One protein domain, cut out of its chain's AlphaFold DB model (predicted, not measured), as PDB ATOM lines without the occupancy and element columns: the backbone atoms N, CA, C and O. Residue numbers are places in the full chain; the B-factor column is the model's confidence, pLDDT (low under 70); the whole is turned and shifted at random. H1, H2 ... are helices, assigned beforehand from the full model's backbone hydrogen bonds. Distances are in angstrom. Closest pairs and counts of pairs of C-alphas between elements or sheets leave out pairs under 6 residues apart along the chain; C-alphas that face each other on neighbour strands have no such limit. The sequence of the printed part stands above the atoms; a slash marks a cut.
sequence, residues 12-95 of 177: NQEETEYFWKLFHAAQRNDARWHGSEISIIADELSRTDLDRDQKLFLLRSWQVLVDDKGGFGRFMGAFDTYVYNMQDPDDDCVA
ATOM      1  N   ASN A  12     140.555 177.107 166.250       89.19
ATOM      2  CA  ASN A  12     139.429 176.203 166.412       89.19
ATOM      3  C   ASN A  12     139.823 174.978 167.264       89.19
ATOM      4  O   ASN A  12     140.979 174.793 167.668       89.19
ATOM      5  N   GLN A  13     138.833 174.139 167.567       89.38
ATOM      6  CA  GLN A  13     139.023 172.951 168.397       89.38
ATOM      7  C   GLN A  13     140.036 171.967 167.786       89.38
ATOM      8  O   GLN A  13     140.899 171.459 168.497       89.38
ATOM      9  N   GLU A  14     139.978 171.736 166.475       93.31
ATOM     10  CA  GLU A  14     140.877 170.811 165.777       93.31
ATOM     11  C   GLU A  14     142.328 171.314 165.792       93.31
ATOM     12  O   GLU A  14     143.250 170.561 166.117       93.31
ATOM     13  N   GLU A  15     142.540 172.600 165.511       91.81
ATOM     14  CA  GLU A  15     143.857 173.241 165.585       91.81
ATOM     15  C   GLU A  15     144.446 173.113 166.996       91.81
ATOM     16  O   GLU A  15     145.599 172.708 167.166       91.81
ATOM     17  N   THR A  16     143.626 173.380 168.016       91.06
ATOM     18  CA  THR A  16     144.009 173.253 169.428       91.06
ATOM     19  C   THR A  16     144.379 171.810 169.788       91.06
ATOM     20  O   THR A  16     145.389 171.568 170.454       91.06
ATOM     21  N   GLU A  17     143.628 170.823 169.298       93.94
ATOM     22  CA  GLU A  17     143.932 169.405 169.505       93.94
ATOM     23  C   GLU A  17     145.274 168.988 168.897       93.94
ATOM     24  O   GLU A  17     145.987 168.170 169.484       93.94
ATOM     25  N   TYR A  18     145.651 169.527 167.736       95.31
ATOM     26  CA  TYR A  18     146.961 169.251 167.144       95.31
ATOM     27  C   TYR A  18     148.113 169.811 167.981       95.31
ATOM     28  O   TYR A  18     149.124 169.121 168.146       95.31
ATOM     29  N   PHE A  19     147.955 170.996 168.580       93.56
ATOM     30  CA  PHE A  19     148.949 171.530 169.518       93.56
ATOM     31  C   PHE A  19     149.102 170.648 170.763       93.56
ATOM     32  O   PHE A  19     150.228 170.362 171.175       93.56
ATOM     33  N   TRP A  20     148.000 170.127 171.310       94.00
ATOM     34  CA  TRP A  20     148.045 169.170 172.422       94.00
ATOM     35  C   TRP A  20     148.697 167.840 172.041       94.00
ATOM     36  O   TRP A  20     149.532 167.320 172.786       94.00
ATOM     37  N   LYS A  21     148.385 167.299 170.857       95.25
ATOM     38  CA  LYS A  21     149.048 166.095 170.326       95.25
ATOM     39  C   LYS A  21     150.558 166.309 170.207       95.25
ATOM     40  O   LYS A  21     151.323 165.433 170.611       95.25
ATOM     41  N   LEU A  22     150.984 167.473 169.710       93.25
ATOM     42  CA  LEU A  22     152.396 167.848 169.615       93.25
ATOM     43  C   LEU A  22     153.052 167.942 170.999       93.25
ATOM     44  O   LEU A  22     154.120 167.368 171.206       93.25
ATOM     45  N   PHE A  23     152.397 168.603 171.956       92.31
ATOM     46  CA  PHE A  23     152.881 168.719 173.330       92.31
ATOM     47  C   PHE A  23     153.089 167.347 173.983       92.31
ATOM     48  O   PHE A  23     154.169 167.056 174.493       92.31
ATOM     49  N   HIS A  24     152.100 166.456 173.902       92.06
ATOM     50  CA  HIS A  24     152.213 165.114 174.472       92.06
ATOM     51  C   HIS A  24     153.246 164.239 173.757       92.06
ATOM     52  O   HIS A  24     153.910 163.424 174.400       92.06
ATOM     53  N   ALA A  25     153.409 164.393 172.440       91.44
ATOM     54  CA  ALA A  25     154.479 163.723 171.708       91.44
ATOM     55  C   ALA A  25     155.858 164.184 172.203       91.44
ATOM     56  O   ALA A  25     156.743 163.354 172.410       91.44
ATOM     57  N   ALA A  26     156.024 165.481 172.464       89.19
ATOM     58  CA  ALA A  26     157.258 166.032 173.004       89.19
ATOM     59  C   ALA A  26     157.553 165.531 174.427       89.19
ATOM     60  O   ALA A  26     158.662 165.080 174.693       89.19
ATOM     61  N   GLN A  27     156.544 165.486 175.305       86.44
ATOM     62  CA  GLN A  27     156.689 164.971 176.677       86.44
ATOM     63  C   GLN A  27     157.186 163.520 176.739       86.44
ATOM     64  O   GLN A  27     157.875 163.145 177.681       86.44
ATOM     65  N   ARG A  28     156.862 162.684 175.745       86.56
ATOM     66  CA  ARG A  28     157.370 161.298 175.678       86.56
ATOM     67  C   ARG A  28     158.867 161.221 175.380       86.56
ATOM     68  O   ARG A  28     159.477 160.196 175.665       86.56
ATOM     69  N   ASN A  29     159.426 162.274 174.790       84.00
ATOM     70  CA  ASN A  29     160.847 162.398 174.479       84.00
ATOM     71  C   ASN A  29     161.617 163.151 175.576       84.00
ATOM     72  O   ASN A  29     162.843 163.226 175.513       84.00
ATOM     73  N   ASP A  30     160.923 163.704 176.576       73.69
ATOM     74  CA  ASP A  30     161.558 164.367 177.710       73.69
ATOM     75  C   ASP A  30     162.277 163.331 178.587       73.69
ATOM     76  O   ASP A  30     161.677 162.547 179.330       73.69
ATOM     77  N   ALA A  31     163.605 163.317 178.490       65.62
ATOM     78  CA  ALA A  31     164.462 162.526 179.352       65.62
ATOM     79  C   ALA A  31     164.634 163.249 180.697       65.62
ATOM     80  O   ALA A  31     165.692 163.820 180.975       65.62
ATOM     81  N   ARG A  32     163.602 163.157 181.552       58.34
ATOM     82  CA  ARG A  32     163.482 163.792 182.885       58.34
ATOM     83  C   ARG A  32     164.745 163.744 183.762       58.34
ATOM     84  O   ARG A  32     164.904 164.572 184.653       58.34
ATOM     85  N   TRP A  33     165.612 162.756 183.543       55.88
ATOM     86  CA  TRP A  33     166.797 162.475 184.358       55.88
ATOM     87  C   TRP A  33     168.140 162.688 183.649       55.88
ATOM     88  O   TRP A  33     169.168 162.697 184.322       55.88
ATOM     89  N   HIS A  34     168.156 162.853 182.323       56.81
ATOM     90  CA  HIS A  34     169.401 162.914 181.544       56.81
ATOM     91  C   HIS A  34     169.517 164.145 180.647       56.81
ATOM     92  O   HIS A  34     170.605 164.405 180.150       56.81
ATOM     93  N   GLY A  35     168.445 164.930 180.496       56.94
ATOM     94  CA  GLY A  35     168.418 166.018 179.529       56.94
ATOM     95  C   GLY A  35     168.381 165.457 178.108       56.94
ATOM     96  O   GLY A  35     169.136 164.565 177.725       56.94
ATOM     97  N   SER A  36     167.460 165.951 177.302       62.84
ATOM     98  CA  SER A  36     167.391 165.665 175.873       62.84
ATOM     99  C   SER A  36     168.483 166.468 175.156       62.84
ATOM    100  O   SER A  36     168.210 167.479 174.513       62.84
ATOM    101  N   GLU A  37     169.747 166.055 175.312       73.00
ATOM    102  CA  GLU A  37     170.883 166.795 174.760       73.00
ATOM    103  C   GLU A  37     170.745 166.973 173.243       73.00
ATOM    104  O   GLU A  37     170.644 166.013 172.476       73.00
ATOM    105  N   ILE A  38     170.791 168.230 172.797       83.69
ATOM    106  CA  ILE A  38     170.681 168.610 171.383       83.69
ATOM    107  C   ILE A  38     171.698 167.898 170.473       83.69
ATOM    108  O   ILE A  38     171.452 167.711 169.284       83.69
ATOM    109  N   SER A  39     172.844 167.501 171.026       85.12
ATOM    110  CA  SER A  39     173.896 166.753 170.337       85.12
ATOM    111  C   SER A  39     173.387 165.412 169.799       85.12
ATOM    112  O   SER A  39     173.719 165.057 168.670       85.12
ATOM    113  N   ILE A  40     172.546 164.712 170.567       85.75
ATOM    114  CA  ILE A  40     172.001 163.397 170.217       85.75
ATOM    115  C   ILE A  40     171.087 163.529 169.001       85.75
ATOM    116  O   ILE A  40     171.311 162.877 167.984       85.75
ATOM    117  N   ILE A  41     170.107 164.435 169.064       89.25
ATOM    118  CA  ILE A  41     169.175 164.621 167.949       89.25
ATOM    119  C   ILE A  41     169.879 165.192 166.710       89.25
ATOM    120  O   ILE A  41     169.532 164.844 165.586       89.25
ATOM    121  N   ALA A  42     170.898 166.041 166.882       90.81
ATOM    122  CA  ALA A  42     171.678 166.561 165.761       90.81
ATOM    123  C   ALA A  42     172.453 165.447 165.035       90.81
ATOM    124  O   ALA A  42     172.476 165.425 163.802       90.81
ATOM    125  N   ASP A  43     173.057 164.518 165.781       92.00
ATOM    126  CA  ASP A  43     173.736 163.343 165.229       92.00
ATOM    127  C   ASP A  43     172.744 162.384 164.550       92.00
ATOM    128  O   ASP A  43     172.981 161.983 163.409       92.00
ATOM    129  N   GLU A  44     171.592 162.093 165.163       90.94
ATOM    130  CA  GLU A  44     170.534 161.285 164.536       90.94
ATOM    131  C   GLU A  44     170.042 161.904 163.223       90.94
ATOM    132  O   GLU A  44     170.018 161.236 162.187       90.94
ATOM    133  N   LEU A  45     169.728 163.204 163.230       93.69
ATOM    134  CA  LEU A  45     169.314 163.930 162.031       93.69
ATOM    135  C   LEU A  45     170.407 163.913 160.961       93.69
ATOM    136  O   LEU A  45     170.081 163.795 159.781       93.69
ATOM    137  N   SER A  46     171.691 163.978 161.330       93.88
ATOM    138  CA  SER A  46     172.801 163.951 160.367       93.88
ATOM    139  C   SER A  46     172.843 162.672 159.520       93.88
ATOM    140  O   SER A  46     173.295 162.721 158.376       93.88
ATOM    141  N   ARG A  47     172.307 161.564 160.049       95.75
ATOM    142  CA  ARG A  47     172.264 160.239 159.408       95.75
ATOM    143  C   ARG A  47     171.034 160.021 158.525       95.75
ATOM    144  O   ARG A  47     170.902 158.958 157.928       95.75
ATOM    145  N   THR A  48     170.132 160.997 158.457       96.19
ATOM    146  CA  THR A  48     168.936 160.941 157.603       96.19
ATOM    147  C   THR A  48     169.203 161.525 156.215       96.19
ATOM    148  O   THR A  48     170.038 162.421 156.052       96.19
ATOM    149  N   ASP A  49     168.401 161.103 155.237       97.19
ATOM    150  CA  ASP A  49     168.400 161.647 153.871       97.19
ATOM    151  C   ASP A  49     167.630 162.978 153.741       97.19
ATOM    152  O   ASP A  49     167.411 163.469 152.636       97.19
ATOM    153  N   LEU A  50     167.214 163.580 154.863       97.25
ATOM    154  CA  LEU A  50     166.535 164.875 154.873       97.25
ATOM    155  C   LEU A  50     167.453 165.982 154.338       97.25
ATOM    156  O   LEU A  50     168.679 165.963 154.526       97.25
ATOM    157  N   ASP A  51     166.850 166.992 153.720       97.69
ATOM    158  CA  ASP A  51     167.592 168.173 153.298       97.69
ATOM    159  C   ASP A  51     168.006 169.047 154.500       97.69
ATOM    160  O   ASP A  51     167.639 168.815 155.659       97.69
ATOM    161  N   ARG A  52     168.836 170.059 154.228       96.81
ATOM    162  CA  ARG A  52     169.373 170.945 155.267       96.81
ATOM    163  C   ARG A  52     168.276 171.718 156.006       96.81
ATOM    164  O   ARG A  52     168.403 171.905 157.217       96.81
ATOM    165  N   ASP A  53     167.242 172.167 155.305       97.75
ATOM    166  CA  ASP A  53     166.194 173.019 155.866       97.75
ATOM    167  C   ASP A  53     165.234 172.190 156.723       97.75
ATOM    168  O   ASP A  53     164.885 172.597 157.831       97.75
ATOM    169  N   GLN A  54     164.909 170.972 156.285       97.44
ATOM    170  CA  GLN A  54     164.162 169.984 157.065       97.44
ATOM    171  C   GLN A  54     164.896 169.615 158.359       97.44
ATOM    172  O   GLN A  54     164.301 169.635 159.439       97.44
ATOM    173  N   LYS A  55     166.205 169.333 158.278       96.62
ATOM    174  CA  LYS A  55     167.044 169.058 159.458       96.62
ATOM    175  C   LYS A  55     167.053 170.242 160.420       96.62
ATOM    176  O   LYS A  55     166.913 170.053 161.627       96.62
ATOM    177  N   LEU A  56     167.189 171.464 159.901       96.06
ATOM    178  CA  LEU A  56     167.192 172.673 160.721       96.06
ATOM    179  C   LEU A  56     165.836 172.915 161.395       96.06
ATOM    180  O   LEU A  56     165.809 173.245 162.580       96.06
ATOM    181  N   PHE A  57     164.733 172.729 160.668       96.94
ATOM    182  CA  PHE A  57     163.383 172.833 161.215       96.94
ATOM    183  C   PHE A  57     163.189 171.855 162.378       96.94
ATOM    184  O   PHE A  57     162.887 172.291 163.486       96.94
ATOM    185  N   LEU A  58     163.467 170.562 162.168       94.62
ATOM    186  CA  LEU A  58     163.312 169.532 163.201       94.62
ATOM    187  C   LEU A  58     164.216 169.777 164.414       94.62
ATOM    188  O   LEU A  58     163.768 169.625 165.549       94.62
ATOM    189  N   LEU A  59     165.460 170.218 164.193       93.69
ATOM    190  CA  LEU A  59     166.376 170.578 165.275       93.69
ATOM    191  C   LEU A  59     165.822 171.732 166.127       93.69
ATOM    192  O   LEU A  59     165.873 171.677 167.353       93.69
ATOM    193  N   ARG A  60     165.271 172.778 165.495       93.88
ATOM    194  CA  ARG A  60     164.661 173.920 166.200       93.88
ATOM    195  C   ARG A  60     163.370 173.522 166.912       93.88
ATOM    196  O   ARG A  60     163.163 173.938 168.051       93.88
ATOM    197  N   SER A  61     162.540 172.684 166.290       92.44
ATOM    198  CA  SER A  61     161.355 172.106 166.928       92.44
ATOM    199  C   SER A  61     161.735 171.308 168.172       92.44
ATOM    200  O   SER A  61     161.142 171.523 169.223       92.44
ATOM    201  N   TRP A  62     162.765 170.459 168.102       91.06
ATOM    202  CA  TRP A  62     163.253 169.701 169.257       91.06
ATOM    203  C   TRP A  62     163.689 170.614 170.405       91.06
ATOM    204  O   TRP A  62     163.309 170.392 171.552       91.06
ATOM    205  N   GLN A  63     164.429 171.683 170.098       89.31
ATOM    206  CA  GLN A  63     164.877 172.635 171.116       89.31
ATOM    207  C   GLN A  63     163.717 173.297 171.870       89.31
ATOM    208  O   GLN A  63     163.789 173.490 173.080       89.31
ATOM    209  N   VAL A  64     162.653 173.668 171.155       90.88
ATOM    210  CA  VAL A  64     161.478 174.319 171.749       90.88
ATOM    211  C   VAL A  64     160.612 173.324 172.513       90.88
ATOM    212  O   VAL A  64     160.139 173.642 173.603       90.88
ATOM    213  N   LEU A  65     160.388 172.147 171.928       89.62
ATOM    214  CA  LEU A  65     159.393 171.184 172.390       89.62
ATOM    215  C   LEU A  65     159.935 170.225 173.459       89.62
ATOM    216  O   LEU A  65     159.183 169.860 174.356       89.62
ATOM    217  N   VAL A  66     161.203 169.811 173.360       87.50
ATOM    218  CA  VAL A  66     161.793 168.738 174.185       87.50
ATOM    219  C   VAL A  66     162.916 169.246 175.097       87.50
ATOM    220  O   VAL A  66     162.954 168.867 176.258       87.50
ATOM    221  N   ASP A  67     163.812 170.114 174.612       86.69
ATOM    222  CA  ASP A  67     164.923 170.709 175.404       86.69
ATOM    223  C   ASP A  67     164.475 171.960 176.208       86.69
ATOM    224  O   ASP A  67     165.287 172.711 176.750       86.69
ATOM    225  N   ASP A  68     163.163 172.232 176.230       81.88
ATOM    226  CA  ASP A  68     162.487 173.344 176.927       81.88
ATOM    227  C   ASP A  68     163.105 174.742 176.700       81.88
ATOM    228  O   ASP A  68     162.887 175.681 177.468       81.88
ATOM    229  N   LYS A  69     163.847 174.953 175.603       86.00
ATOM    230  CA  LYS A  69     164.450 176.263 175.290       86.00
ATOM    231  C   LYS A  69     163.411 177.316 174.922       86.00
ATOM    232  O   LYS A  69     163.717 178.505 174.952       86.00
ATOM    233  N   GLY A  70     162.202 176.887 174.560       80.62
ATOM    234  CA  GLY A  70     161.088 177.762 174.199       80.62
ATOM    235  C   GLY A  70     159.982 177.860 175.249       80.62
ATOM    236  O   GLY A  70     159.037 178.614 175.031       80.62
ATOM    237  N   GLY A  71     160.053 177.114 176.360       86.25
ATOM    238  CA  GLY A  71     159.002 177.125 177.383       86.25
ATOM    239  C   GLY A  71     157.636 176.658 176.869       86.25
ATOM    240  O   GLY A  71     156.609 177.148 177.347       86.25
ATOM    241  N   PHE A  72     157.592 175.754 175.882       90.38
ATOM    242  CA  PHE A  72     156.359 175.389 175.176       90.38
ATOM    243  C   PHE A  72     155.266 174.854 176.115       90.38
ATOM    244  O   PHE A  72     154.095 175.187 175.952       90.38
ATOM    245  N   GLY A  73     155.634 174.118 177.169       89.44
ATOM    246  CA  GLY A  73     154.668 173.683 178.182       89.44
ATOM    247  C   GLY A  73     154.027 174.840 178.958       89.44
ATOM    248  O   GLY A  73     152.829 174.807 179.232       89.44
ATOM    249  N   ARG A  74     154.790 175.900 179.258       91.38
ATOM    250  CA  ARG A  74     154.238 177.120 179.879       91.38
ATOM    251  C   ARG A  74     153.315 177.853 178.916       91.38
ATOM    252  O   ARG A  74     152.279 178.347 179.345       91.38
ATOM    253  N   PHE A  75     153.674 177.895 177.634       92.88
ATOM    254  CA  PHE A  75     152.825 178.466 176.594       92.88
ATOM    255  C   PHE A  75     151.482 177.731 176.495       92.88
ATOM    256  O   PHE A  75     150.444 178.380 176.570       92.88
ATOM    257  N   MET A  76     151.488 176.394 176.426       93.00
ATOM    258  CA  MET A  76     150.258 175.593 176.390       93.00
ATOM    259  C   MET A  76     149.387 175.817 177.635       93.00
ATOM    260  O   MET A  76     148.189 176.048 177.510       93.00
ATOM    261  N   GLY A  77     149.984 175.837 178.832       92.19
ATOM    262  CA  GLY A  77     149.238 176.110 180.067       92.19
ATOM    263  C   GLY A  77     148.649 177.527 180.132       92.19
ATOM    264  O   GLY A  77     147.525 177.718 180.604       92.19
ATOM    265  N   ALA A  78     149.378 178.529 179.634       93.12
ATOM    266  CA  ALA A  78     148.871 179.896 179.524       93.12
ATOM    267  C   ALA A  78     147.729 179.993 178.502       93.12
ATOM    268  O   ALA A  78     146.730 180.661 178.766       93.12
ATOM    269  N   PHE A  79     147.854 179.295 177.370       92.06
ATOM    270  CA  PHE A  79     146.817 179.230 176.347       92.06
ATOM    271  C   PHE A  79     145.534 178.584 176.879       92.06
ATOM    272  O   PHE A  79     144.467 179.165 176.719       92.06
ATOM    273  N   ASP A  80     145.622 177.467 177.602       91.69
ATOM    274  CA  ASP A  80     144.458 176.861 178.266       91.69
ATOM    275  C   ASP A  80     143.810 177.821 179.256       91.69
ATOM    276  O   ASP A  80     142.594 178.000 179.264       91.69
ATOM    277  N   THR A  81     144.621 178.480 180.082       92.25
ATOM    278  CA  THR A  81     144.110 179.458 181.049       92.25
ATOM    279  C   THR A  81     143.328 180.558 180.337       92.25
ATOM    280  O   THR A  81     142.248 180.934 180.796       92.25
ATOM    281  N   TYR A  82     143.846 181.045 179.209       92.12
ATOM    282  CA  TYR A  82     143.165 182.007 178.357       92.12
ATOM    283  C   TYR A  82     141.859 181.435 177.783       92.12
ATOM    284  O   TYR A  82     140.798 182.017 178.005       92.12
ATOM    285  N   VAL A  83     141.898 180.283 177.111       90.12
ATOM    286  CA  VAL A  83     140.721 179.680 176.466       90.12
ATOM    287  C   VAL A  83     139.615 179.382 177.481       90.12
ATOM    288  O   VAL A  83     138.459 179.727 177.255       90.12
ATOM    289  N   TYR A  84     139.954 178.784 178.623       90.50
ATOM    290  CA  TYR A  84     138.959 178.356 179.603       90.50
ATOM    291  C   TYR A  84     138.414 179.495 180.456       90.50
ATOM    292  O   TYR A  84     137.223 179.492 180.779       90.50
ATOM    293  N   ASN A  85     139.248 180.458 180.853       93.12
ATOM    294  CA  ASN A  85     138.828 181.482 181.811       93.12
ATOM    295  C   ASN A  85     138.429 182.793 181.141       93.12
ATOM    296  O   ASN A  85     137.524 183.456 181.640       93.12
ATOM    297  N   MET A  86     139.062 183.139 180.022       94.12
ATOM    298  CA  MET A  86     139.014 184.488 179.461       94.12
ATOM    299  C   MET A  86     138.269 184.583 178.135       94.12
ATOM    300  O   MET A  86     137.553 185.558 177.925       94.12
ATOM    301  N   GLN A  87     138.454 183.601 177.252       93.62
ATOM    302  CA  GLN A  87     137.902 183.617 175.902       93.62
ATOM    303  C   GLN A  87     136.394 183.348 175.903       93.62
ATOM    304  O   GLN A  87     135.920 182.436 176.585       93.62
ATOM    305  N   ASP A  88     135.662 184.106 175.089       94.75
ATOM    306  CA  ASP A  88     134.273 183.807 174.747       94.75
ATOM    307  C   ASP A  88     134.197 182.514 173.903       94.75
ATOM    308  O   ASP A  88     134.791 182.463 172.815       94.75
ATOM    309  N   PRO A  89     133.524 181.448 174.379       91.19
ATOM    310  CA  PRO A  89     133.413 180.194 173.640       91.19
ATOM    311  C   PRO A  89     132.534 180.292 172.384       91.19
ATOM    312  O   PRO A  89     132.684 179.438 171.504       91.19
ATOM    313  N   ASP A  90     131.665 181.301 172.292       92.81
ATOM    314  CA  ASP A  90     130.683 181.469 171.218       92.81
ATOM    315  C   ASP A  90     131.170 182.419 170.104       92.81
ATOM    316  O   ASP A  90     130.578 182.461 169.024       92.81
ATOM    317  N   ASP A  91     132.273 183.144 170.322       93.00
ATOM    318  CA  ASP A  91     132.905 184.010 169.316       93.00
ATOM    319  C   ASP A  91     133.890 183.207 168.433       93.00
ATOM    320  O   ASP A  91     134.447 182.191 168.856       93.00
ATOM    321  N   ASP A  92     134.116 183.627 167.188       92.31
ATOM    322  CA  ASP A  92     135.099 183.050 166.255       92.31
ATOM    323  C   ASP A  92     136.428 183.833 166.224       92.31
ATOM    324  O   ASP A  92     137.425 183.397 165.633       92.31
ATOM    325  N   CYS A  93     136.482 184.962 166.930       93.94
ATOM    326  CA  CYS A  93     137.668 185.773 167.138       93.94
ATOM    327  C   CYS A  93     138.111 185.803 168.611       93.94
ATOM    328  O   CYS A  93     137.416 185.354 169.522       93.94
ATOM    329  N   VAL A  94     139.323 186.311 168.843       92.56
ATOM    330  CA  VAL A  94     139.857 186.615 170.177       92.56
ATOM    331  C   VAL A  94     138.939 187.640 170.850       92.56
ATOM    332  O   VAL A  94     138.915 188.809 170.456       92.56
ATOM    333  N   ALA A  95     138.195 187.199 171.863       93.81
ATOM    334  CA  ALA A  95     137.188 188.002 172.545       93.81
ATOM    335  C   ALA A  95     137.111 187.629 174.028       93.81
ATOM    336  O   ALA A  95     137.237 186.459 174.389       93.81
TER     337      ALA A  95
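This is residues 12 to 95 of the 177 residues of an uncharacterized protein of Salmonella infantis (UniProt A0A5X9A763). Two pairs of helices are joined end to end in a flat, open arrangement. At one end H1 and H4 make a narrow V, in contact through residues 20 to 23 of H1 and residues 72 to 76 of H4, the first residues of that helix; at the other end H2 and H3 form a helical hairpin, and the last residues of H3, 62 to 65, meet residues 23 to 26 of H1 and, with residues 64 and 65, make a corner with residues 72 and 73 of H4. Residues 47 to 53, at the turn of the hairpin, stick out. The printed part has 84 residues with four named helices in the order H1, H2, H3, H4 and no named strand, and its class is all helix. It is loose, with a radius of gyration of the C-alphas of 15.9 A and spans of 48 by 31 by 17 A.

Begin with H1, residues 13 to 27, and look at its residues 20 to 23, which alone touch H4, residues 72 to 86, at its residues 72 to 76. The closest C-alphas there are those of Phe 23 and Gly 73, 7.2 A apart. The two helices run opposite ways at a shallow tilt of 32 degrees, only just short of steep. Next look at residues 23 to 26 of H1, which only just touch H3, residues 52 to 65, at its residues 62 to 65, with 3 pairs of C-alphas within 8 A. The closest are those of Ala 26 and Leu 65, 5.6 A apart, and the lines are about perpendicular at 86 degrees. H3 and H4 touch only at the corner by their link, and only just, with 3 pairs within 8 A; the closest C-alphas are those of Leu 65 and Phe 72, 5.9 A apart. Outward from H3 you find H2, residues 38 to 46, which touches it in a hairpin, opposite ways at a shallow tilt of 28 degrees. Their closest C-alphas are those of Leu 45 and Lys 55, 6.2 A apart. H2 is apart from H1 and from H4. In H1, H2, H3 and H4, every O i to N i+4 pair is within hydrogen-bond range.

Find C-alpha 13 at (139.023, 172.951, 168.397), where H1 begins; it runs 21.1 A to C-alpha 27. H2 spans 12.1 A from C-alpha 38 to C-alpha 46. H3 runs 19.8 A and ends at C-alpha 65, at (159.393, 171.184, 172.390). H4 runs 20.0 A to C-alpha 86 at (139.014, 184.488, 179.461).

The two C-alphas farthest apart are those of Arg 47 and Asp 90, at 48.2 A. The printed part has no cut. The link from H2 to H3 is tight, and those from H1 to H2 and from H3 to H4 are short. Look for low model confidence at residues 31 to 36, where pLDDT is under 70; the mean of the printed part is 89.0.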